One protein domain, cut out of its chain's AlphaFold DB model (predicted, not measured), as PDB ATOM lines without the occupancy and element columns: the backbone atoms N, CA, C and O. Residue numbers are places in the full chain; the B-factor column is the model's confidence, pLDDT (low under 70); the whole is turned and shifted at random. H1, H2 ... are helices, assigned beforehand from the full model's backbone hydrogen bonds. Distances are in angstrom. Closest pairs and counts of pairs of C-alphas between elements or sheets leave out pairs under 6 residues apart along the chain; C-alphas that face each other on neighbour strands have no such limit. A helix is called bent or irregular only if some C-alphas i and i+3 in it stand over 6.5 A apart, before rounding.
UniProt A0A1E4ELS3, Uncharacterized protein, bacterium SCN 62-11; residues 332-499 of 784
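This is residues 332 to 499 of the 784 residues of an uncharacterized protein of bacterium SCN 62-11 (UniProt A0A1E4ELS3). The domain is an elongated pile of helices through which the chain steps from one end to the other: H1, H2 and H3 lie side by side in turn at one end, H5 is in the middle, and the hairpin of H9 and H10 with small H11 makes the other end. H7 and H8 join the two halves, each packing on H5 and each meeting one helix of that hairpin, H7 meeting H9 and H8 meeting H10, while H4 packs on H3 and H5. The printed part has 168 residues with eleven named helices, H1 to H11 in order along the chain, and no named strand; the class is all helix. The whole is compact, with a radius of gyration of the C-alphas of 17.7 A, and the C-alphas span 49 by 32 by 31 A.

H8, residues 431 to 447, is irregular, but only just: C-alphas 432 and 435 are 6.9 A apart. With residues 440 to 444 alone it touches H5, residues 397 to 408, the closest C-alphas being those of Leu 404 and Leu 444, 6.6 A apart, at a steep tilt of 40 degrees, the same way. H5 is the hub, touching five helices. One of them is H3, residues 367 to 380, irregular with C-alphas 376 and 379 8.2 A apart; the closest C-alphas, those of Ser 368 and Ala 398, are 3.9 A apart, at a shallow tilt of 31 degrees. H4, residues 384 to 393, touches H5 with its Leu 392 C-alpha 4.6 A from that of Ser 399, at a steep tilt of 59 degrees. H3 and H4 form a helical hairpin, at a shallow tilt of 33 degrees, only just short of steep, with C-alphas 378 and 384 closest at 6.1 A. H2, residues 347 to 363, forms a hairpin with H3, the C-alphas of Ala 358 and Ala 370 being closest at 4.5 A. H1, residues 335 to 345, forms a hairpin with H2 at a shallow tilt of 21 degrees, with C-alphas 343 and 350 closest at 5.1 A. H6, residues 410 to 415, and H5 only just touch, and only at the corner by their link, with 3 pairs of C-alphas within 8 A, the closest those of Leu 407 and Cys 413 at 5.1 A. H7, residues 418 to 427, touches H5 at Leu 418 and Leu 407, their closest C-alphas 6.7 A apart, and H9, residues 454 to 470, at Pro 419 and Leu 456, 5.7 A between C-alphas. H9 forms a hairpin with H10, residues 480 to 490, whose Ser 490 C-alpha is 4.1 A from that of Gln 457, the closest pair. H10 also touches H8, the closest C-alphas being those of Phe 485 and Ala 445 at 5.7 A. H11, residues 493 to 497, only just touches H10, only at the corner, with 3 pairs of C-alphas within 8 A, the closest those of Ile 487 and Gln 496 at 6.6 A. H8 and H9 are apart. Every O i to N i+4 pair is within hydrogen-bond range in H2, H4, H6, H7, H9, H10 and H11, against 6 of 7 in H1, 6 of 10 in H3, 7 of 8 in H5 and 11 of 13 in H8.

H8 measures 25.2 A from first to last C-alpha, H2 24.4 A and H9 24.3 A. H1 begins at C-alpha 335, (117.288, 124.955, 93.192). H5 begins at C-alpha 397, (99.440, 124.500, 104.687). H11 ends at C-alpha 497, (101.895, 94.265, 125.066).

The two C-alphas farthest apart are those of Tyr 332 and Trp 494, 53.8 A. The printed part has no cut and no long link. The mean pLDDT of the printed part is 86.4, and residue 474 is under 70.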
ATOM      1  N   TYR A 332     115.503 128.681  86.090       83.50
ATOM      2  CA  TYR A 332     115.712 127.316  85.641       83.50
ATOM      3  C   TYR A 332     114.987 126.223  86.449       83.50
ATOM      4  O   TYR A 332     114.943 125.072  86.031       83.50
ATOM      5  N   GLY A 333     114.363 126.559  87.579       81.62
ATOM      6  CA  GLY A 333     113.748 125.575  88.477       81.62
ATOM      7  C   GLY A 333     114.737 124.531  89.017       81.62
ATOM      8  O   GLY A 333     114.346 123.403  89.300       81.62
ATOM      9  N   VAL A 334     116.025 124.879  89.122       86.69
ATOM     10  CA  VAL A 334     117.120 123.948  89.463       86.69
ATOM     11  C   VAL A 334     117.632 124.106  90.896       86.69
ATOM     12  O   VAL A 334     118.738 123.672  91.201       86.69
ATOM     13  N   GLN A 335     116.866 124.722  91.801       88.56
ATOM     14  CA  GLN A 335     117.288 124.955  93.192       88.56
ATOM     15  C   GLN A 335     117.700 123.649  93.888       88.56
ATOM     16  O   GLN A 335     118.773 123.573  94.488       88.56
ATOM     17  N   ALA A 336     116.871 122.605  93.774       85.81
ATOM     18  CA  ALA A 336     117.124 121.306  94.393       85.81
ATOM     19  C   ALA A 336     118.323 120.581  93.757       85.81
ATOM     20  O   ALA A 336     119.168 120.041  94.470       85.81
ATOM     21  N   GLU A 337     118.436 120.606  92.426       88.19
ATOM     22  CA  GLU A 337     119.564 120.009  91.699       88.19
ATOM     23  C   GLU A 337     120.884 120.726  92.025       88.19
ATOM     24  O   GLU A 337     121.908 120.081  92.262       88.19
ATOM     25  N   ALA A 338     120.861 122.061  92.101       91.50
ATOM     26  CA  ALA A 338     122.006 122.875  92.493       91.50
ATOM     27  C   ALA A 338     122.433 122.574  93.934       91.50
ATOM     28  O   ALA A 338     123.621 122.364  94.172       91.50
ATOM     29  N   LEU A 339     121.484 122.462  94.872       91.88
ATOM     30  CA  LEU A 339     121.758 122.040  96.249       91.88
ATOM     31  C   LEU A 339     122.421 120.666  96.313       91.88
ATOM     32  O   LEU A 339     123.415 120.505  97.014       91.88
ATOM     33  N   GLN A 340     121.902 119.679  95.578       90.88
ATOM     34  CA  GLN A 340     122.496 118.340  95.539       90.88
ATOM     35  C   GLN A 340     123.919 118.370  94.970       90.88
ATOM     36  O   GLN A 340     124.817 117.719  95.507       90.88
ATOM     37  N   LEU A 341     124.143 119.142  93.903       90.69
ATOM     38  CA  LEU A 341     125.462 119.306  93.294       90.69
ATOM     39  C   LEU A 341     126.441 119.988  94.261       90.69
ATOM     40  O   LEU A 341     127.573 119.524  94.408       90.69
ATOM     41  N   MET A 342     126.009 121.053  94.942       92.94
ATOM     42  CA  MET A 342     126.795 121.753  95.959       92.94
ATOM     43  C   MET A 342     127.122 120.830  97.134       92.94
ATOM     44  O   MET A 342     128.293 120.698  97.468       92.94
ATOM     45  N   ALA A 343     126.131 120.131  97.693       91.25
ATOM     46  CA  ALA A 343     126.294 119.277  98.869       91.25
ATOM     47  C   ALA A 343     127.302 118.141  98.645       91.25
ATOM     48  O   ALA A 343     128.035 117.780  99.560       91.25
ATOM     49  N   ARG A 344     127.393 117.613  97.414       90.19
ATOM     50  CA  ARG A 344     128.394 116.597  97.048       90.19
ATOM     51  C   ARG A 344     129.835 117.109  97.112       90.19
ATOM     52  O   ARG A 344     130.728 116.321  97.394       90.19
ATOM     53  N   LYS A 345     130.076 118.389  96.798       84.69
ATOM     54  CA  LYS A 345     131.426 118.983  96.760       84.69
ATOM     55  C   LYS A 345     131.777 119.746  98.038       84.69
ATOM     56  O   LYS A 345     132.910 119.670  98.496       84.69
ATOM     57  N   ASN A 346     130.833 120.522  98.563       88.00
ATOM     58  CA  ASN A 346     130.981 121.357  99.747       88.00
ATOM     59  C   ASN A 346     129.618 121.488 100.470       88.00
ATOM     60  O   ASN A 346     128.784 122.304 100.059       88.00
ATOM     61  N   PRO A 347     129.388 120.703 101.540       91.00
ATOM     62  CA  PRO A 347     128.166 120.767 102.341       91.00
ATOM     63  C   PRO A 347     127.892 122.147 102.951       91.00
ATOM     64  O   PRO A 347     126.757 122.611 102.909       91.00
ATOM     65  N   GLU A 348     128.919 122.854 103.437       91.38
ATOM     66  CA  GLU A 348     128.737 124.171 104.064       91.38
ATOM     67  C   GLU A 348     128.200 125.211 103.081       91.38
ATOM     68  O   GLU A 348     127.361 126.041 103.438       91.38
ATOM     69  N   LEU A 349     128.661 125.152 101.829       90.62
ATOM     70  CA  LEU A 349     128.175 126.022 100.766       90.62
ATOM     71  C   LEU A 349     126.719 125.713 100.399       90.62
ATOM     72  O   LEU A 349     125.949 126.630 100.115       90.62
ATOM     73  N   ALA A 350     126.329 124.436 100.431       93.19
ATOM     74  CA  ALA A 350     124.936 124.045 100.238       93.19
ATOM     75  C   ALA A 350     124.044 124.588 101.365       93.19
ATOM     76  O   ALA A 350     122.957 125.092 101.085       93.19
ATOM     77  N   ASP A 351     124.517 124.566 102.613       93.38
ATOM     78  CA  ASP A 351     123.788 125.129 103.753       93.38
ATOM     79  C   ASP A 351     123.673 126.657 103.683       93.38
ATOM     80  O   ASP A 351     122.617 127.212 103.986       93.38
ATOM     81  N   GLN A 352     124.719 127.353 103.224       92.56
ATOM     82  CA  GLN A 352     124.645 128.792 102.950       92.56
ATOM     83  C   GLN A 352     123.615 129.099 101.855       92.56
ATOM     84  O   GLN A 352     122.769 129.971 102.038       92.56
ATOM     85  N   PHE A 353     123.636 128.365 100.736       94.19
ATOM     86  CA  PHE A 353     122.651 128.551  99.665       94.19
ATOM     87  C   PHE A 353     121.228 128.259 100.150       94.19
ATOM     88  O   PHE A 353     120.305 129.006  99.834       94.19
ATOM     89  N   ARG A 354     121.053 127.218 100.972       94.25
ATOM     90  CA  ARG A 354     119.775 126.863 101.593       94.25
ATOM     91  C   ARG A 354     119.242 127.977 102.496       94.25
ATOM     92  O   ARG A 354     118.057 128.274 102.416       94.25
ATOM     93  N   ALA A 355     120.092 128.612 103.303       93.94
ATOM     94  CA  ALA A 355     119.689 129.723 104.167       93.94
ATOM     95  C   ALA A 355     119.242 130.951 103.355       93.94
ATOM     96  O   ALA A 355     118.178 131.517 103.614       93.94
ATOM     97  N   VAL A 356     120.007 131.320 102.320       93.62
ATOM     98  CA  VAL A 356     119.647 132.434 101.428       93.62
ATOM     99  C   VAL A 356     118.348 132.127 100.677       93.62
ATOM    100  O   VAL A 356     117.472 132.983 100.597       93.62
ATOM    101  N   TRP A 357     118.191 130.902 100.166       92.56
ATOM    102  CA  TRP A 357     116.964 130.482  99.495       92.56
ATOM    103  C   TRP A 357     115.761 130.507 100.445       92.56
ATOM    104  O   TRP A 357     114.739 131.079 100.093       92.56
ATOM    105  N   ALA A 358     115.875 129.960 101.658       93.25
ATOM    106  CA  ALA A 358     114.787 129.970 102.638       93.25
ATOM    107  C   ALA A 358     114.350 131.394 103.023       93.25
ATOM    108  O   ALA A 358     113.154 131.657 103.116       93.25
ATOM    109  N   THR A 359     115.304 132.312 103.192       92.62
ATOM    110  CA  THR A 359     115.022 133.727 103.497       92.62
ATOM    111  C   THR A 359     114.274 134.399 102.354       92.62
ATOM    112  O   THR A 359     113.232 135.005 102.563       92.62
ATOM    113  N   ASP A 360     114.736 134.195 101.123       89.69
ATOM    114  CA  ASP A 360     114.068 134.707  99.929       89.69
ATOM    115  C   ASP A 360     112.637 134.157  99.763       89.69
ATOM    116  O   ASP A 360     111.731 134.879  99.345       89.69
ATOM    117  N   LEU A 361     112.395 132.898 100.146       87.44
ATOM    118  CA  LEU A 361     111.044 132.328 100.190       87.44
ATOM    119  C   LEU A 361     110.167 132.992 101.246       87.44
ATOM    120  O   LEU A 361     108.993 133.256 100.979       87.44
ATOM    121  N   ALA A 362     110.721 133.245 102.430       88.38
ATOM    122  CA  ALA A 362     110.004 133.909 103.506       88.38
ATOM    123  C   ALA A 362     109.635 135.347 103.116       88.38
ATOM    124  O   ALA A 362     108.473 135.733 103.255       88.38
ATOM    125  N   ASP A 363     110.573 136.089 102.520       87.12
ATOM    126  CA  ASP A 363     110.363 137.443 101.993       87.12
ATOM    127  C   ASP A 363     109.319 137.472 100.869       87.12
ATOM    128  O   ASP A 363     108.522 138.409 100.758       87.12
ATOM    129  N   ALA A 364     109.283 136.423 100.043       81.56
ATOM    130  CA  ALA A 364     108.267 136.244  99.014       81.56
ATOM    131  C   ALA A 364     106.897 135.815  99.574       81.56
ATOM    132  O   ALA A 364     105.934 135.766  98.807       81.56
ATOM    133  N   GLY A 365     106.784 135.501 100.870       79.88
ATOM    134  CA  GLY A 365     105.556 135.045 101.533       79.88
ATOM    135  C   GLY A 365     105.262 133.543 101.402       79.88
ATOM    136  O   GLY A 365     104.205 133.094 101.843       79.88
ATOM    137  N   CYS A 366     106.172 132.749 100.827       81.38
ATOM    138  CA  CYS A 366     106.066 131.287 100.711       81.38
ATOM    139  C   CYS A 366     106.516 130.593 102.008       81.38
ATOM    140  O   CYS A 366     107.506 129.856 102.030       81.38
ATOM    141  N   ILE A 367     105.814 130.862 103.112       84.56
ATOM    142  CA  ILE A 367     106.242 130.445 104.457       84.56
ATOM    143  C   ILE A 367     106.322 128.921 104.600       84.56
ATOM    144  O   ILE A 367     107.249 128.423 105.233       84.56
ATOM    145  N   SER A 368     105.396 128.166 104.000       82.81
ATOM    146  CA  SER A 368     105.386 126.700 104.099       82.81
ATOM    147  C   SER A 368     106.698 126.117 103.574       82.81
ATOM    148  O   SER A 368     107.335 125.295 104.225       82.81
ATOM    149  N   GLN A 369     107.135 126.603 102.415       84.31
ATOM    150  CA  GLN A 369     108.339 126.127 101.742       84.31
ATOM    151  C   GLN A 369     109.613 126.686 102.371       84.31
ATOM    152  O   GLN A 369     110.607 125.968 102.463       84.31
ATOM    153  N   ALA A 370     109.578 127.935 102.847       89.88
ATOM    154  CA  ALA A 370     110.668 128.526 103.614       89.88
ATOM    155  C   ALA A 370     110.997 127.680 104.852       89.88
ATOM    156  O   ALA A 370     112.168 127.416 105.122       89.88
ATOM    157  N   LEU A 371     109.971 127.187 105.558       90.62
ATOM    158  CA  LEU A 371     110.142 126.279 106.691       90.62
ATOM    159  C   LEU A 371     110.756 124.945 106.261       90.62
ATOM    160  O   LEU A 371     111.757 124.537 106.845       90.62
ATOM    161  N   THR A 372     110.223 124.299 105.217       89.19
ATOM    162  CA  THR A 372     110.753 123.016 104.722       89.19
ATOM    163  C   THR A 372     112.219 123.118 104.296       89.19
ATOM    164  O   THR A 372     113.042 122.277 104.662       89.19
ATOM    165  N   VAL A 373     112.564 124.153 103.526       91.12
ATOM    166  CA  VAL A 373     113.922 124.375 103.014       91.12
ATOM    167  C   VAL A 373     114.860 124.826 104.130       91.12
ATOM    168  O   VAL A 373     115.994 124.359 104.186       91.12
ATOM    169  N   GLY A 374     114.405 125.716 105.010       92.00
ATOM    170  CA  GLY A 374     115.207 126.308 106.078       92.00
ATOM    171  C   GLY A 374     115.436 125.388 107.276       92.00
ATOM    172  O   GLY A 374     116.423 125.572 107.982       92.00
ATOM    173  N   TRP A 375     114.600 124.366 107.491       91.69
ATOM    174  CA  TRP A 375     114.663 123.496 108.675       91.69
ATOM    175  C   TRP A 375     116.056 122.916 108.998       91.69
ATOM    176  O   TRP A 375     116.483 123.001 110.157       91.69
ATOM    177  N   PRO A 376     116.820 122.374 108.023       91.44
ATOM    178  CA  PRO A 376     118.153 121.832 108.291       91.44
ATOM    179  C   PRO A 376     119.169 122.894 108.730       91.44
ATOM    180  O   PRO A 376     120.145 122.561 109.387       91.44
ATOM    181  N   VAL A 377     118.942 124.162 108.371       93.44
ATOM    182  CA  VAL A 377     119.843 125.299 108.629       93.44
ATOM    183  C   VAL A 377     119.220 126.329 109.570       93.44
ATOM    184  O   VAL A 377     119.675 127.469 109.625       93.44
ATOM    185  N   ARG A 378     118.187 125.936 110.326       92.00
ATOM    186  CA  ARG A 378     117.395 126.825 111.192       92.00
ATOM    187  C   ARG A 378     118.228 127.610 112.204       92.00
ATOM    188  O   ARG A 378     117.898 128.746 112.501       92.00
ATOM    189  N   GLU A 379     119.332 127.042 112.680       88.62
ATOM    190  CA  GLU A 379     120.254 127.704 113.617       88.62
ATOM    191  C   GLU A 379     120.993 128.901 112.997       88.62
ATOM    192  O   GLU A 379     121.452 129.780 113.716       88.62
ATOM    193  N   ARG A 380     121.101 128.949 111.663       89.44
ATOM    194  CA  ARG A 380     121.725 130.052 110.913       89.44
ATOM    195  C   ARG A 380     120.730 131.148 110.527       89.44
ATOM    196  O   ARG A 380     121.134 132.147 109.943       89.44
ATOM    197  N   LEU A 381     119.442 130.924 110.771       89.81
ATOM    198  CA  LEU A 381     118.351 131.790 110.346       89.81
ATOM    199  C   LEU A 381     117.765 132.492 111.574       89.81
ATOM    200  O   LEU A 381     116.980 131.899 112.313       89.81
ATOM    201  N   GLU A 382     118.129 133.758 111.777       88.31
ATOM    202  CA  GLU A 382     117.696 134.549 112.940       88.31
ATOM    203  C   GLU A 382     116.161 134.641 113.044       88.31
ATOM    204  O   GLU A 382     115.591 134.433 114.116       88.31
ATOM    205  N   ASP A 383     115.474 134.837 111.914       90.50
ATOM    206  CA  ASP A 383     114.014 135.006 111.861       90.50
ATOM    207  C   ASP A 383     113.219 133.686 111.814       90.50
ATOM    208  O   ASP A 383     111.985 133.695 111.756       90.50
ATOM    209  N   PHE A 384     113.880 132.524 111.858       91.25
ATOM    210  CA  PHE A 384     113.210 131.240 111.627       91.25
ATOM    211  C   PHE A 384     112.103 130.942 112.646       91.25
ATOM    212  O   PHE A 384     111.029 130.438 112.300       91.25
ATOM    213  N   GLU A 385     112.332 131.280 113.919       88.69
ATOM    214  CA  GLU A 385     111.320 131.093 114.960       88.69
ATOM    215  C   GLU A 385     110.111 132.022 114.755       88.69
ATOM    216  O   GLU A 385     108.970 131.622 115.015       88.69
ATOM    217  N   LEU A 386     110.325 133.236 114.236       89.44
ATOM    218  CA  LEU A 386     109.239 134.152 113.888       89.44
ATOM    219  C   LEU A 386     108.385 133.575 112.753       89.44
ATOM    220  O   LEU A 386     107.151 133.626 112.829       89.44
ATOM    221  N   TRP A 387     109.010 132.972 111.738       90.62
ATOM    222  CA  TRP A 387     108.294 132.299 110.650       90.62
ATOM    223  C   TRP A 387     107.444 131.141 111.178       90.62
ATOM    224  O   TRP A 387     106.256 131.064 110.858       90.62
ATOM    225  N   LEU A 388     108.004 130.297 112.057       91.12
ATOM    226  CA  LEU A 388     107.274 129.204 112.713       91.12
ATOM    227  C   LEU A 388     106.059 129.716 113.492       91.12
ATOM    228  O   LEU A 388     104.953 129.203 113.326       91.12
ATOM    229  N   ARG A 389     106.232 130.747 114.327       89.50
ATOM    230  CA  ARG A 389     105.134 131.328 115.121       89.50
ATOM    231  C   ARG A 389     104.037 131.899 114.226       89.50
ATOM    232  O   ARG A 389     102.858 131.659 114.478       89.50
ATOM    233  N   THR A 390     104.420 132.599 113.162       87.12
ATOM    234  CA  THR A 390     103.488 133.177 112.182       87.12
ATOM    235  C   THR A 390     102.697 132.086 111.461       87.12
ATOM    236  O   THR A 390     101.472 132.173 111.354       87.12
ATOM    237  N   ALA A 391     103.378 131.020 111.037       88.56
ATOM    238  CA  ALA A 391     102.766 129.865 110.396       88.56
ATOM    239  C   ALA A 391     101.797 129.128 111.334       88.56
ATOM    240  O   ALA A 391     100.691 128.786 110.929       88.56
ATOM    241  N   LEU A 392     102.158 128.941 112.606       87.75
ATOM    242  CA  LEU A 392     101.297 128.292 113.605       87.75
ATOM    243  C   LEU A 392     100.061 129.119 113.983       87.75
ATOM    244  O   LEU A 392      99.092 128.558 114.490       87.75
ATOM    245  N   ASN A 393     100.104 130.437 113.795       83.75
ATOM    246  CA  ASN A 393      98.977 131.330 114.074       83.75
ATOM    247  C   ASN A 393      98.078 131.544 112.846       83.75
ATOM    248  O   ASN A 393      96.965 132.046 112.986       83.75
ATOM    249  N   THR A 394      98.538 131.149 111.656       75.75
ATOM    250  CA  THR A 394      97.809 131.317 110.397       75.75
ATOM    251  C   THR A 394      97.286 129.963 109.918       75.75
ATOM    252  O   THR A 394      98.082 129.113 109.526       75.75
ATOM    253  N   PRO A 395      95.963 129.723 109.903       70.06
ATOM    254  CA  PRO A 395      95.421 128.474 109.378       70.06
ATOM    255  C   PRO A 395      95.767 128.317 107.888       70.06
ATOM    256  O   PRO A 395      95.597 129.260 107.112       70.06
ATOM    257  N   GLY A 396      96.281 127.145 107.501       72.56
ATOM    258  CA  GLY A 396      96.726 126.858 106.132       72.56
ATOM    259  C   GLY A 396      97.820 125.780 106.063       72.56
ATOM    260  O   GLY A 396      98.183 125.212 107.100       72.56
ATOM    261  N   PRO A 397      98.388 125.507 104.874       73.50
ATOM    262  CA  PRO A 397      99.440 124.500 104.687       73.50
ATOM    263  C   PRO A 397     100.704 124.799 105.509       73.50
ATOM    264  O   PRO A 397     101.258 123.894 106.131       73.50
ATOM    265  N   ALA A 398     101.081 126.077 105.631       81.00
ATOM    266  CA  ALA A 398     102.222 126.502 106.442       81.00
ATOM    267  C   ALA A 398     102.090 126.093 107.922       81.00
ATOM    268  O   ALA A 398     103.080 125.713 108.540       81.00
ATOM    269  N   SER A 399     100.874 126.106 108.485       84.62
ATOM    270  CA  SER A 399     100.644 125.656 109.869       84.62
ATOM    271  C   SER A 399     100.930 124.166 110.058       84.62
ATOM    272  O   SER A 399     101.457 123.773 111.097       84.62
ATOM    273  N   LEU A 400     100.612 123.339 109.054       81.94
ATOM    274  CA  LEU A 400     100.889 121.905 109.091       81.94
ATOM    275  C   LEU A 400     102.388 121.645 108.996       81.94
ATOM    276  O   LEU A 400     102.899 120.864 109.789       81.94
ATOM    277  N   GLU A 401     103.094 122.325 108.086       86.56
ATOM    278  CA  GLU A 401     104.559 122.232 108.012       86.56
ATOM    279  C   GLU A 401     105.217 122.673 109.319       86.56
ATOM    280  O   GLU A 401     106.099 121.985 109.829       86.56
ATOM    281  N   ALA A 402     104.760 123.784 109.900       89.75
ATOM    282  CA  ALA A 402     105.296 124.292 111.155       89.75
ATOM    283  C   ALA A 402     105.079 123.317 112.321       89.75
ATOM    284  O   ALA A 402     105.988 123.133 113.127       89.75
ATOM    285  N   LEU A 403     103.909 122.666 112.399       89.44
ATOM    286  CA  LEU A 403     103.656 121.605 113.378       89.44
ATOM    287  C   LEU A 403     104.561 120.397 113.127       89.44
ATOM    288  O   LEU A 403     105.237 119.947 114.047       89.44
ATOM    289  N   LEU A 404     104.605 119.892 111.892       88.38
ATOM    290  CA  LEU A 404     105.393 118.712 111.523       88.38
ATOM    291  C   LEU A 404     106.856 118.862 111.897       88.38
ATOM    292  O   LEU A 404     107.424 117.989 112.545       88.38
ATOM    293  N   HIS A 405     107.441 119.979 111.494       87.62
ATOM    294  CA  HIS A 405     108.818 120.286 111.790       87.62
ATOM    295  C   HIS A 405     109.010 120.573 113.285       87.62
ATOM    296  O   HIS A 405     109.819 119.920 113.938       87.62
ATOM    297  N   GLY A 406     108.212 121.474 113.865       88.62
ATOM    298  CA  GLY A 406     108.330 121.879 115.267       88.62
ATOM    299  C   GLY A 406     108.268 120.722 116.269       88.62
ATOM    300  O   GLY A 406     108.978 120.747 117.269       88.62
ATOM    301  N   LEU A 407     107.456 119.697 115.999       88.56
ATOM    302  CA  LEU A 407     107.316 118.520 116.863       88.56
ATOM    303  C   LEU A 407     108.539 117.591 116.842       88.56
ATOM    304  O   LEU A 407     108.735 116.837 117.793       88.56
ATOM    305  N   GLN A 408     109.353 117.633 115.780       85.19
ATOM    306  CA  GLN A 408     110.578 116.829 115.670       85.19
ATOM    307  C   GLN A 408     111.712 117.375 116.542       85.19
ATOM    308  O   GLN A 408     112.627 116.632 116.883       85.19
ATOM    309  N   ASP A 409     111.673 118.662 116.887       85.62
ATOM    310  CA  ASP A 409     112.684 119.316 117.715       85.62
ATOM    311  C   ASP A 409     112.152 119.472 119.152       85.62
ATOM    312  O   ASP A 409     111.233 120.265 119.383       85.62
ATOM    313  N   PRO A 410     112.704 118.745 120.148       84.00
ATOM    314  CA  PRO A 410     112.208 118.792 121.523       84.00
ATOM    315  C   PRO A 410     112.219 120.199 122.132       84.00
ATOM    316  O   PRO A 410     111.298 120.562 122.868       84.00
ATOM    317  N   GLY A 411     113.228 121.012 121.800       86.06
ATOM    318  CA  GLY A 411     113.378 122.362 122.335       86.06
ATOM    319  C   GLY A 411     112.366 123.345 121.747       86.06
ATOM    320  O   GLY A 411     111.875 124.225 122.457       86.06
ATOM    321  N   ILE A 412     112.029 123.211 120.460       88.12
ATOM    322  CA  ILE A 412     110.964 124.005 119.823       88.12
ATOM    323  C   ILE A 412     109.589 123.531 120.304       88.12
ATOM    324  O   ILE A 412     108.751 124.359 120.665       88.12
ATOM    325  N   CYS A 413     109.377 122.215 120.363       87.81
ATOM    326  CA  CYS A 413     108.131 121.595 120.806       87.81
ATOM    327  C   CYS A 413     107.701 122.087 122.195       87.81
ATOM    328  O   CYS A 413     106.568 122.551 122.361       87.81
ATOM    329  N   GLN A 414     108.629 122.077 123.159       86.94
ATOM    330  CA  GLN A 414     108.380 122.550 124.520       86.94
ATOM    331  C   GLN A 414     108.132 124.066 124.570       86.94
ATOM    332  O   GLN A 414     107.170 124.527 125.182       86.94
ATOM    333  N   ARG A 415     108.981 124.860 123.908       88.69
ATOM    334  CA  ARG A 415     108.935 126.334 123.958       88.69
ATOM    335  C   ARG A 415     107.684 126.921 123.304       88.69
ATOM    336  O   ARG A 415     107.192 127.954 123.753       88.69
ATOM    337  N   LEU A 416     107.192 126.289 122.237       89.06
ATOM    338  CA  LEU A 416     106.003 126.726 121.496       89.06
ATOM    339  C   LEU A 416     104.711 126.022 121.936       89.06
ATOM    340  O   LEU A 416     103.671 126.290 121.332       89.06
ATOM    341  N   GLN A 417     104.770 125.151 122.953       89.12
ATOM    342  CA  GLN A 417     103.619 124.399 123.477       89.12
ATOM    343  C   GLN A 417     102.838 123.694 122.353       89.12
ATOM    344  O   GLN A 417     101.614 123.778 122.242       89.12
ATOM    345  N   LEU A 418     103.567 123.023 121.454       90.44
ATOM    346  CA  LEU A 418     102.968 122.392 120.273       90.44
ATOM    347  C   LEU A 418     101.943 121.289 120.591       90.44
ATOM    348  O   LEU A 418     100.980 121.189 119.827       90.44
ATOM    349  N   PRO A 419     102.071 120.496 121.678       88.94
ATOM    350  CA  PRO A 419     101.044 119.525 122.058       88.94
ATOM    351  C   PRO A 419      99.662 120.151 122.293       88.94
ATOM    352  O   PRO A 419      98.665 119.583 121.858       88.94
ATOM    353  N   ASP A 420      99.587 121.351 122.873       87.81
ATOM    354  CA  ASP A 420      98.307 122.035 123.113       87.81
ATOM    355  C   ASP A 420      97.664 122.487 121.792       87.81
ATOM    356  O   ASP A 420      96.459 122.335 121.576       87.81
ATOM    357  N   LYS A 421      98.485 122.987 120.857       87.44
ATOM    358  CA  LYS A 421      98.034 123.354 119.505       87.44
ATOM    359  C   LYS A 421      97.587 122.133 118.694       87.44
ATOM    360  O   LYS A 421      96.623 122.230 117.933       87.44
ATOM    361  N   LEU A 422      98.270 120.998 118.852       88.75
ATOM    362  CA  LEU A 422      97.853 119.722 118.276       88.75
ATOM    363  C   LEU A 422      96.512 119.272 118.849       88.75
ATOM    364  O   LEU A 422      95.603 118.967 118.085       88.75
ATOM    365  N   GLU A 423      96.362 119.245 120.171       88.00
ATOM    366  CA  GLU A 423      95.124 118.782 120.797       88.00
ATOM    367  C   GLU A 423      93.934 119.655 120.375       88.00
ATOM    368  O   GLU A 423      92.899 119.121 119.981       88.00
ATOM    369  N   ALA A 424      94.101 120.981 120.309       85.12
ATOM    370  CA  ALA A 424      93.076 121.885 119.786       85.12
ATOM    371  C   ALA A 424      92.641 121.525 118.350       85.12
ATOM    372  O   ALA A 424      91.449 121.552 118.036       85.12
ATOM    373  N   LEU A 425      93.585 121.127 117.486       83.69
ATOM    374  CA  LEU A 425      93.273 120.668 116.131       83.69
ATOM    375  C   LEU A 425      92.455 119.368 116.134       83.69
ATOM    376  O   LEU A 425      91.613 119.214 115.254       83.69
ATOM    377  N   PHE A 426      92.689 118.445 117.074       86.00
ATOM    378  CA  PHE A 426      92.038 117.122 117.144       86.00
ATOM    379  C   PHE A 426      90.755 117.080 117.988       86.00
ATOM    380  O   PHE A 426      89.998 116.111 117.882       86.00
ATOM    381  N   GLN A 427      90.489 118.094 118.815       84.12
ATOM    382  CA  GLN A 427      89.241 118.220 119.579       84.12
ATOM    383  C   GLN A 427      88.047 118.653 118.732       84.12
ATOM    384  O   GLN A 427      86.912 118.312 119.063       84.12
ATOM    385  N   ASP A 428      88.284 119.383 117.644       74.94
ATOM    386  CA  ASP A 428      87.216 119.779 116.731       74.94
ATOM    387  C   ASP A 428      86.551 118.513 116.127       74.94
ATOM    388  O   ASP A 428      87.204 117.513 115.842       74.94
ATOM    389  N   GLN A 429      85.233 118.469 115.993       75.12
ATOM    390  CA  GLN A 429      84.526 117.259 115.540       75.12
ATOM    391  C   GLN A 429      84.110 117.333 114.072       75.12
ATOM    392  O   GLN A 429      83.490 116.400 113.564       75.12
ATOM    393  N   ASP A 430      84.464 118.414 113.379       79.94
ATOM    394  CA  ASP A 430      84.032 118.632 112.009       79.94
ATOM    395  C   ASP A 430      84.676 117.653 111.015       79.94
ATOM    396  O   ASP A 430      85.902 117.499 110.956       79.94
ATOM    397  N   LEU A 431      83.837 117.035 110.181       75.56
ATOM    398  CA  LEU A 431      84.253 116.145 109.103       75.56
ATOM    399  C   LEU A 431      85.127 116.857 108.063       75.56
ATOM    400  O   LEU A 431      86.032 116.221 107.525       75.56
ATOM    401  N   LEU A 432      84.955 118.165 107.834       76.62
ATOM    402  CA  LEU A 432      85.823 118.928 106.927       76.62
ATOM    403  C   LEU A 432      87.277 119.018 107.430       76.62
ATOM    404  O   LEU A 432      88.204 119.188 106.641       76.62
ATOM    405  N   THR A 433      87.520 118.868 108.732       79.56
ATOM    406  CA  THR A 433      88.883 118.909 109.296       79.56
ATOM    407  C   THR A 433      89.555 117.532 109.368       79.56
ATOM    408  O   THR A 433      90.775 117.452 109.540       79.56
ATOM    409  N   GLN A 434      88.800 116.442 109.183       80.00
ATOM    410  CA  GLN A 434      89.313 115.067 109.233       80.00
ATOM    411  C   GLN A 434      90.452 114.801 108.227       80.00
ATOM    412  O   GLN A 434      91.496 114.295 108.653       80.00
ATOM    413  N   PRO A 435      90.355 115.198 106.938       78.94
ATOM    414  CA  PRO A 435      91.442 115.008 105.975       78.94
ATOM    415  C   PRO A 435      92.744 115.681 106.394       78.94
ATOM    416  O   PRO A 435      93.822 115.108 106.260       78.94
ATOM    417  N   ARG A 436      92.640 116.889 106.957       81.50
ATOM    418  CA  ARG A 436      93.779 117.675 107.437       81.50
ATOM    419  C   ARG A 436      94.511 116.956 108.574       81.50
ATOM    420  O   ARG A 436      95.739 116.885 108.576       81.50
ATOM    421  N   ARG A 437      93.766 116.402 109.537       85.75
ATOM    422  CA  ARG A 437      94.330 115.621 110.654       85.75
ATOM    423  C   ARG A 437      94.974 114.338 110.179       85.75
ATOM    424  O   ARG A 437      96.084 114.021 110.592       85.75
ATOM    425  N   ARG A 438      94.286 113.626 109.288       85.00
ATOM    426  CA  ARG A 438      94.805 112.407 108.679       85.00
ATOM    427  C   ARG A 438      96.102 112.687 107.924       85.00
ATOM    428  O   ARG A 438      97.077 111.982 108.138       85.00
ATOM    429  N   GLN A 439      96.148 113.745 107.114       82.94
ATOM    430  CA  GLN A 439      97.354 114.160 106.396       82.94
ATOM    431  C   GLN A 439      98.509 114.468 107.359       82.94
ATOM    432  O   GLN A 439      99.644 114.070 107.102       82.94
ATOM    433  N   LEU A 440      98.234 115.146 108.478       87.31
ATOM    434  CA  LEU A 440      99.237 115.394 109.511       87.31
ATOM    435  C   LEU A 440      99.774 114.077 110.098       87.31
ATOM    436  O   LEU A 440     100.987 113.893 110.148       87.31
ATOM    437  N   LEU A 441      98.895 113.143 110.475       89.31
ATOM    438  CA  LEU A 441      99.283 111.830 111.008       89.31
ATOM    439  C   LEU A 441     100.070 110.989 109.999       89.31
ATOM    440  O   LEU A 441     101.092 110.410 110.358       89.31
ATOM    441  N   GLU A 442      99.631 110.945 108.740       87.75
ATOM    442  CA  GLU A 442     100.320 110.239 107.655       87.75
ATOM    443  C   GLU A 442     101.752 110.760 107.491       87.75
ATOM    444  O   GLU A 442     102.698 109.978 107.371       87.75
ATOM    445  N   ARG A 443     101.934 112.084 107.551       88.12
ATOM    446  CA  ARG A 443     103.252 112.715 107.438       88.12
ATOM    447  C   ARG A 443     104.116 112.494 108.677       88.12
ATOM    448  O   ARG A 443     105.288 112.161 108.522       88.12
ATOM    449  N   LEU A 444     103.551 112.587 109.881       88.38
ATOM    450  CA  LEU A 444     104.257 112.259 111.127       88.38
ATOM    451  C   LEU A 444     104.753 110.805 111.124       88.38
ATOM    452  O   LEU A 444     105.938 110.551 111.361       88.38
ATOM    453  N   ALA A 445     103.882 109.864 110.752       89.06
ATOM    454  CA  ALA A 445     104.216 108.447 110.638       89.06
ATOM    455  C   ALA A 445     105.251 108.176 109.532       89.06
ATOM    456  O   ALA A 445     106.091 107.283 109.663       89.06
ATOM    457  N   ALA A 446     105.234 108.946 108.438       88.00
ATOM    458  CA  ALA A 446     106.262 108.873 107.402       88.00
ATOM    459  C   ALA A 446     107.634 109.346 107.902       88.00
ATOM    460  O   ALA A 446     108.642 108.742 107.541       88.00
ATOM    461  N   THR A 447     107.670 110.364 108.766       81.62
ATOM    462  CA  THR A 447     108.916 110.897 109.341       81.62
ATOM    463  C   THR A 447     109.511 110.048 110.465       81.62
ATOM    464  O   THR A 447     110.641 110.316 110.858       81.62
ATOM    465  N   ARG A 448     108.794 109.020 110.957       78.38
ATOM    466  CA  ARG A 448     109.216 108.153 112.079       78.38
ATOM    467  C   ARG A 448     109.722 108.955 113.282       78.38
ATOM    468  O   ARG A 448     110.811 108.725 113.790       78.38
ATOM    469  N   MET A 449     108.928 109.935 113.693       79.38
ATOM    470  CA  MET A 449     109.251 110.776 114.838       79.38
ATOM    471  C   MET A 449     109.404 109.942 116.113       79.38
ATOM    472  O   MET A 449     108.556 109.107 116.420       79.38
ATOM    473  N   GLU A 450     110.436 110.254 116.885       78.25
ATOM    474  CA  GLU A 450     110.621 109.774 118.248       78.25
ATOM    475  C   GLU A 450     110.648 110.985 119.181       78.25
ATOM    476  O   GLU A 450     111.261 112.008 118.873       78.25
ATOM    477  N   SER A 451     109.950 110.904 120.312       77.44
ATOM    478  CA  SER A 451     109.945 111.980 121.299       77.44
ATOM    479  C   SER A 451     109.730 111.439 122.703       77.44
ATOM    480  O   SER A 451     108.898 110.563 122.933       77.44
ATOM    481  N   GLN A 452     110.475 112.001 123.652       77.88
ATOM    482  CA  GLN A 452     110.328 111.731 125.084       77.88
ATOM    483  C   GLN A 452     109.480 112.802 125.788       77.88
ATOM    484  O   GLN A 452     109.428 112.845 127.013       77.88
ATOM    485  N   HIS A 453     108.835 113.703 125.035       84.12
ATOM    486  CA  HIS A 453     108.042 114.782 125.614       84.12
ATOM    487  C   HIS A 453     106.738 114.229 126.232       84.12
ATOM    488  O   HIS A 453     105.884 113.747 125.478       84.12
ATOM    489  N   PRO A 454     106.509 114.339 127.559       86.25
ATOM    490  CA  PRO A 454     105.401 113.648 128.233       86.25
ATOM    491  C   PRO A 454     104.011 114.000 127.687       86.25
ATOM    492  O   PRO A 454     103.168 113.126 127.503       86.25
ATOM    493  N   GLN A 455     103.770 115.273 127.357       87.00
ATOM    494  CA  GLN A 455     102.486 115.693 126.775       87.00
ATOM    495  C   GLN A 455     102.265 115.113 125.373       87.00
ATOM    496  O   GLN A 455     101.134 114.814 125.006       87.00
ATOM    497  N   LEU A 456     103.337 114.925 124.593       88.94
ATOM    498  CA  LEU A 456     103.230 114.358 123.251       88.94
ATOM    499  C   LEU A 456     102.997 112.844 123.320       88.94
ATOM    500  O   LEU A 456     102.218 112.316 122.534       88.94
ATOM    501  N   GLN A 457     103.604 112.165 124.298       90.75
ATOM    502  CA  GLN A 457     103.336 110.755 124.596       90.75
ATOM    503  C   GLN A 457     101.880 110.538 125.033       90.75
ATOM    504  O   GLN A 457     101.204 109.655 124.503       90.75
ATOM    505  N   SER A 458     101.367 111.396 125.923       91.06
ATOM    506  CA  SER A 458      99.954 111.385 126.329       91.06
ATOM    507  C   SER A 458      99.022 111.626 125.139       91.06
ATOM    508  O   SER A 458      98.061 110.884 124.942       91.06
ATOM    509  N   TRP A 459      99.329 112.622 124.303       92.25
ATOM    510  CA  TRP A 459      98.570 112.896 123.084       92.25
ATOM    511  C   TRP A 459      98.593 111.708 122.112       92.25
ATOM    512  O   TRP A 459      97.557 111.358 121.543       92.25
ATOM    513  N   ALA A 460      99.745 111.055 121.931       92.31
ATOM    514  CA  ALA A 460      99.887 109.900 121.048       92.31
ATOM    515  C   ALA A 460      99.046 108.713 121.540       92.31
ATOM    516  O   ALA A 460      98.358 108.079 120.738       92.31
ATOM    517  N   LEU A 461      99.034 108.464 122.853       91.62
ATOM    518  CA  LEU A 461      98.199 107.446 123.491       91.62
ATOM    519  C   LEU A 461      96.703 107.699 123.246       91.62
ATOM    520  O   LEU A 461      95.968 106.804 122.813       91.62
ATOM    521  N   ASP A 462      96.241 108.924 123.489       91.00
ATOM    522  CA  ASP A 462      94.836 109.286 123.295       91.00
ATOM    523  C   ASP A 462      94.445 109.276 121.815       91.00
ATOM    524  O   ASP A 462      93.355 108.816 121.456       91.00
ATOM    525  N   THR A 463      95.348 109.701 120.932       91.81
ATOM    526  CA  THR A 463      95.128 109.676 119.483       91.81
ATOM    527  C   THR A 463      95.101 108.244 118.948       91.81
ATOM    528  O   THR A 463      94.218 107.928 118.152       91.81
ATOM    529  N   ALA A 464      95.959 107.337 119.433       91.38
ATOM    530  CA  ALA A 464      95.900 105.910 119.096       91.38
ATOM    531  C   ALA A 464      94.531 105.313 119.455       91.38
ATOM    532  O   ALA A 464      93.901 104.633 118.642       91.38
ATOM    533  N   ARG A 465      94.006 105.646 120.642       88.81
ATOM    534  CA  ARG A 465      92.654 105.249 121.065       88.81
ATOM    535  C   ARG A 465      91.569 105.825 120.157       88.81
ATOM    536  O   ARG A 465      90.623 105.107 119.831       88.81
ATOM    537  N   ARG A 466      91.683 107.085 119.721       88.88
ATOM    538  CA  ARG A 466      90.744 107.690 118.756       88.88
ATOM    539  C   ARG A 466      90.789 106.986 117.398       88.88
ATOM    540  O   ARG A 466      89.726 106.663 116.876       88.88
ATOM    541  N   VAL A 467      91.982 106.687 116.872       88.75
ATOM    542  CA  VAL A 467      92.163 105.934 115.616       88.75
ATOM    543  C   VAL A 467      91.498 104.561 115.714       88.75
ATOM    544  O   VAL A 467      90.719 104.208 114.835       88.75
ATOM    545  N   MET A 468      91.701 103.829 116.815       86.81
ATOM    546  CA  MET A 468      91.036 102.538 117.042       86.81
ATOM    547  C   MET A 468      89.507 102.661 117.087       86.81
ATOM    548  O   MET A 468      88.808 101.886 116.434       86.81
ATOM    549  N   ARG A 469      88.965 103.658 117.803       85.50
ATOM    550  CA  ARG A 469      87.509 103.900 117.869       85.50
ATOM    551  C   ARG A 469      86.910 104.239 116.502       85.50
ATOM    552  O   ARG A 469      85.765 103.886 116.239       85.50
ATOM    553  N   GLN A 470      87.667 104.929 115.649       81.69
ATOM    554  CA  GLN A 470      87.225 105.384 114.329       81.69
ATOM    555  C   GLN A 470      87.639 104.450 113.185       81.69
ATOM    556  O   GLN A 470      87.352 104.757 112.033       81.69
ATOM    557  N   ALA A 471      88.264 103.306 113.464       77.38
ATOM    558  CA  ALA A 471      88.747 102.398 112.424       77.38
ATOM    559  C   ALA A 471      87.631 101.875 111.503       77.38
ATOM    560  O   ALA A 471      87.855 101.673 110.314       77.38
ATOM    561  N   ASN A 472      86.418 101.714 112.045       72.88
ATOM    562  CA  ASN A 472      85.225 101.299 111.297       72.88
ATOM    563  C   ASN A 472      84.333 102.487 110.875       72.88
ATOM    564  O   ASN A 472      83.208 102.277 110.422       72.88
ATOM    565  N   SER A 473      84.794 103.728 111.061       71.38
ATOM    566  CA  SER A 473      84.100 104.932 110.587       71.38
ATOM    567  C   SER A 473      84.118 104.986 109.054       71.38
ATOM    568  O   SER A 473      85.113 104.567 108.459       71.38
ATOM    569  N   PRO A 474      83.096 105.573 108.398       64.88
ATOM    570  CA  PRO A 474      83.144 105.879 106.965       64.88
ATOM    571  C   PRO A 474      84.374 106.706 106.567       64.88
ATOM    572  O   PRO A 474      84.866 106.577 105.453       64.88
ATOM    573  N   VAL A 475      84.887 107.529 107.491       70.31
ATOM    574  CA  VAL A 475      86.104 108.334 107.322       70.31
ATOM    575  C   VAL A 475      87.087 107.968 108.440       70.31
ATOM    576  O   VAL A 475      87.025 108.561 109.521       70.31
ATOM    577  N   PRO A 476      87.953 106.954 108.251       78.06
ATOM    578  CA  PRO A 476      88.929 106.571 109.262       78.06
ATOM    579  C   PRO A 476      90.043 107.618 109.379       78.06
ATOM    580  O   PRO A 476      90.602 108.071 108.374       78.06
ATOM    581  N   LEU A 477      90.394 107.965 110.622       81.38
ATOM    582  CA  LEU A 477      91.436 108.945 110.956       81.38
ATOM    583  C   LEU A 477      92.854 108.447 110.633       81.38
ATOM    584  O   LEU A 477      93.744 109.252 110.363       81.38
ATOM    585  N   GLY A 478      93.064 107.129 110.631       83.06
ATOM    586  CA  GLY A 478      94.337 106.524 110.267       83.06
ATOM    587  C   GLY A 478      94.234 105.035 109.951       83.06
ATOM    588  O   GLY A 478      93.201 104.412 110.186       83.06
ATOM    589  N   ASP A 479      95.302 104.497 109.371       83.75
ATOM    590  CA  ASP A 479      95.471 103.080 109.044       83.75
ATOM    591  C   ASP A 479      96.336 102.359 110.097       83.75
ATOM    592  O   ASP A 479      96.736 102.946 111.109       83.75
ATOM    593  N   GLN A 480      96.628 101.072 109.866       86.38
ATOM    594  CA  GLN A 480      97.459 100.275 110.776       86.38
ATOM    595  C   GLN A 480      98.847 100.897 110.975       86.38
ATOM    596  O   GLN A 480      99.358 100.917 112.091       86.38
ATOM    597  N   ARG A 481      99.439 101.460 109.916       88.69
ATOM    598  CA  ARG A 481     100.761 102.091 109.978       88.69
ATOM    599  C   ARG A 481     100.760 103.299 110.913       88.69
ATOM    600  O   ARG A 481     101.702 103.473 111.685       88.69
ATOM    601  N   ILE A 482      99.728 104.138 110.840       90.00
ATOM    602  CA  ILE A 482      99.568 105.284 111.743       90.00
ATOM    603  C   ILE A 482      99.335 104.810 113.178       90.00
ATOM    604  O   ILE A 482      99.917 105.378 114.100       90.00
ATOM    605  N   LEU A 483      98.523 103.767 113.376       90.62
ATOM    606  CA  LEU A 483      98.289 103.201 114.703       90.62
ATOM    607  C   LEU A 483      99.591 102.682 115.332       90.62
ATOM    608  O   LEU A 483      99.903 103.055 116.461       90.62
ATOM    609  N   ASP A 484     100.375 101.893 114.598       89.69
ATOM    610  CA  ASP A 484     101.658 101.358 115.069       89.69
ATOM    611  C   ASP A 484     102.638 102.481 115.433       89.69
ATOM    612  O   ASP A 484     103.306 102.422 116.468       89.69
ATOM    613  N   PHE A 485     102.686 103.536 114.611       91.81
ATOM    614  CA  PHE A 485     103.474 104.734 114.888       91.81
ATOM    615  C   PHE A 485     103.043 105.418 116.194       91.81
ATOM    616  O   PHE A 485     103.895 105.720 117.024       91.81
ATOM    617  N   LEU A 486     101.742 105.636 116.407       92.38
ATOM    618  CA  LEU A 486     101.234 106.298 117.612       92.38
ATOM    619  C   LEU A 486     101.459 105.455 118.876       92.38
ATOM    620  O   LEU A 486     101.831 106.002 119.911       92.38
ATOM    621  N   ILE A 487     101.292 104.131 118.788       91.25
ATOM    622  CA  ILE A 487     101.607 103.205 119.887       91.25
ATOM    623  C   ILE A 487     103.096 103.297 120.236       91.25
ATOM    624  O   ILE A 487     103.449 103.391 121.412       91.25
ATOM    625  N   HIS A 488     103.974 103.312 119.232       90.81
ATOM    626  CA  HIS A 488     105.408 103.459 119.459       90.81
ATOM    627  C   HIS A 488     105.753 104.816 120.090       90.81
ATOM    628  O   HIS A 488     106.432 104.853 121.114       90.81
ATOM    629  N   LEU A 489     105.215 105.911 119.540       91.00
ATOM    630  CA  LEU A 489     105.436 107.271 120.034       91.00
ATOM    631  C   LEU A 489     104.927 107.466 121.468       91.00
ATOM    632  O   LEU A 489     105.539 108.206 122.229       91.00
ATOM    633  N   SER A 490     103.834 106.798 121.852       91.38
ATOM    634  CA  SER A 490     103.293 106.876 123.216       91.38
ATOM    635  C   SER A 490     104.243 106.325 124.282       91.38
ATOM    636  O   SER A 490     104.152 106.721 125.439       91.38
ATOM    637  N   GLY A 491     105.142 105.403 123.908       87.25
ATOM    638  CA  GLY A 491     106.022 104.715 124.853       87.25
ATOM    639  C   GLY A 491     105.296 103.839 125.885       87.25
ATOM    640  O   GLY A 491     105.936 103.396 126.835       87.25
ATOM    641  N   ASP A 492     103.991 103.582 125.727       87.69
ATOM    642  CA  ASP A 492     103.189 102.835 126.701       87.69
ATOM    643  C   ASP A 492     103.458 101.314 126.597       87.69
ATOM    644  O   ASP A 492     103.144 100.699 125.569       87.69
ATOM    645  N   PRO A 493     104.030 100.672 127.638       85.25
ATOM    646  CA  PRO A 493     104.381  99.254 127.591       85.25
ATOM    647  C   PRO A 493     103.153  98.336 127.595       85.25
ATOM    648  O   PRO A 493     103.223  97.227 127.067       85.25
ATOM    649  N   TRP A 494     102.022  98.781 128.148       87.50
ATOM    650  CA  TRP A 494     100.792  97.995 128.218       87.50
ATOM    651  C   TRP A 494     100.085  97.966 126.871       87.50
ATOM    652  O   TRP A 494      99.707  96.893 126.415       87.50
ATOM    653  N   LEU A 495      99.979  99.109 126.192       84.81
ATOM    654  CA  LEU A 495      99.420  99.177 124.840       84.81
ATOM    655  C   LEU A 495     100.309  98.457 123.811       84.81
ATOM    656  O   LEU A 495      99.813  97.940 122.812       84.81
ATOM    657  N   GLN A 496     101.625  98.401 124.049       84.69
ATOM    658  CA  GLN A 496     102.532  97.589 123.236       84.69
ATOM    659  C   GLN A 496     102.396  96.084 123.488       84.69
ATOM    660  O   GLN A 496     102.547  95.309 122.542       84.69
ATOM    661  N   ALA A 497     102.129  95.668 124.727       83.94
ATOM    662  CA  ALA A 497     101.895  94.265 125.066       83.94
ATOM    663  C   ALA A 497     100.514  93.783 124.590       83.94
ATOM    664  O   ALA A 497     100.400  92.686 124.049       83.94
ATOM    665  N   ASP A 498      99.491  94.626 124.736       83.44
ATOM    666  CA  ASP A 498      98.111  94.380 124.311       83.44
ATOM    667  C   ASP A 498      97.826  95.053 122.960       83.44
ATOM    668  O   ASP A 498      96.915  95.872 122.803       83.44
ATOM    669  N   ARG A 499      98.674  94.756 121.966       75.62
ATOM    670  CA  ARG A 499      98.494  95.302 120.617       75.62
ATOM    671  C   ARG A 499      97.156  94.824 120.047       75.62
ATOM    672  O   ARG A 499      96.927  93.614 119.979       75.62
TER     673      ARG A 499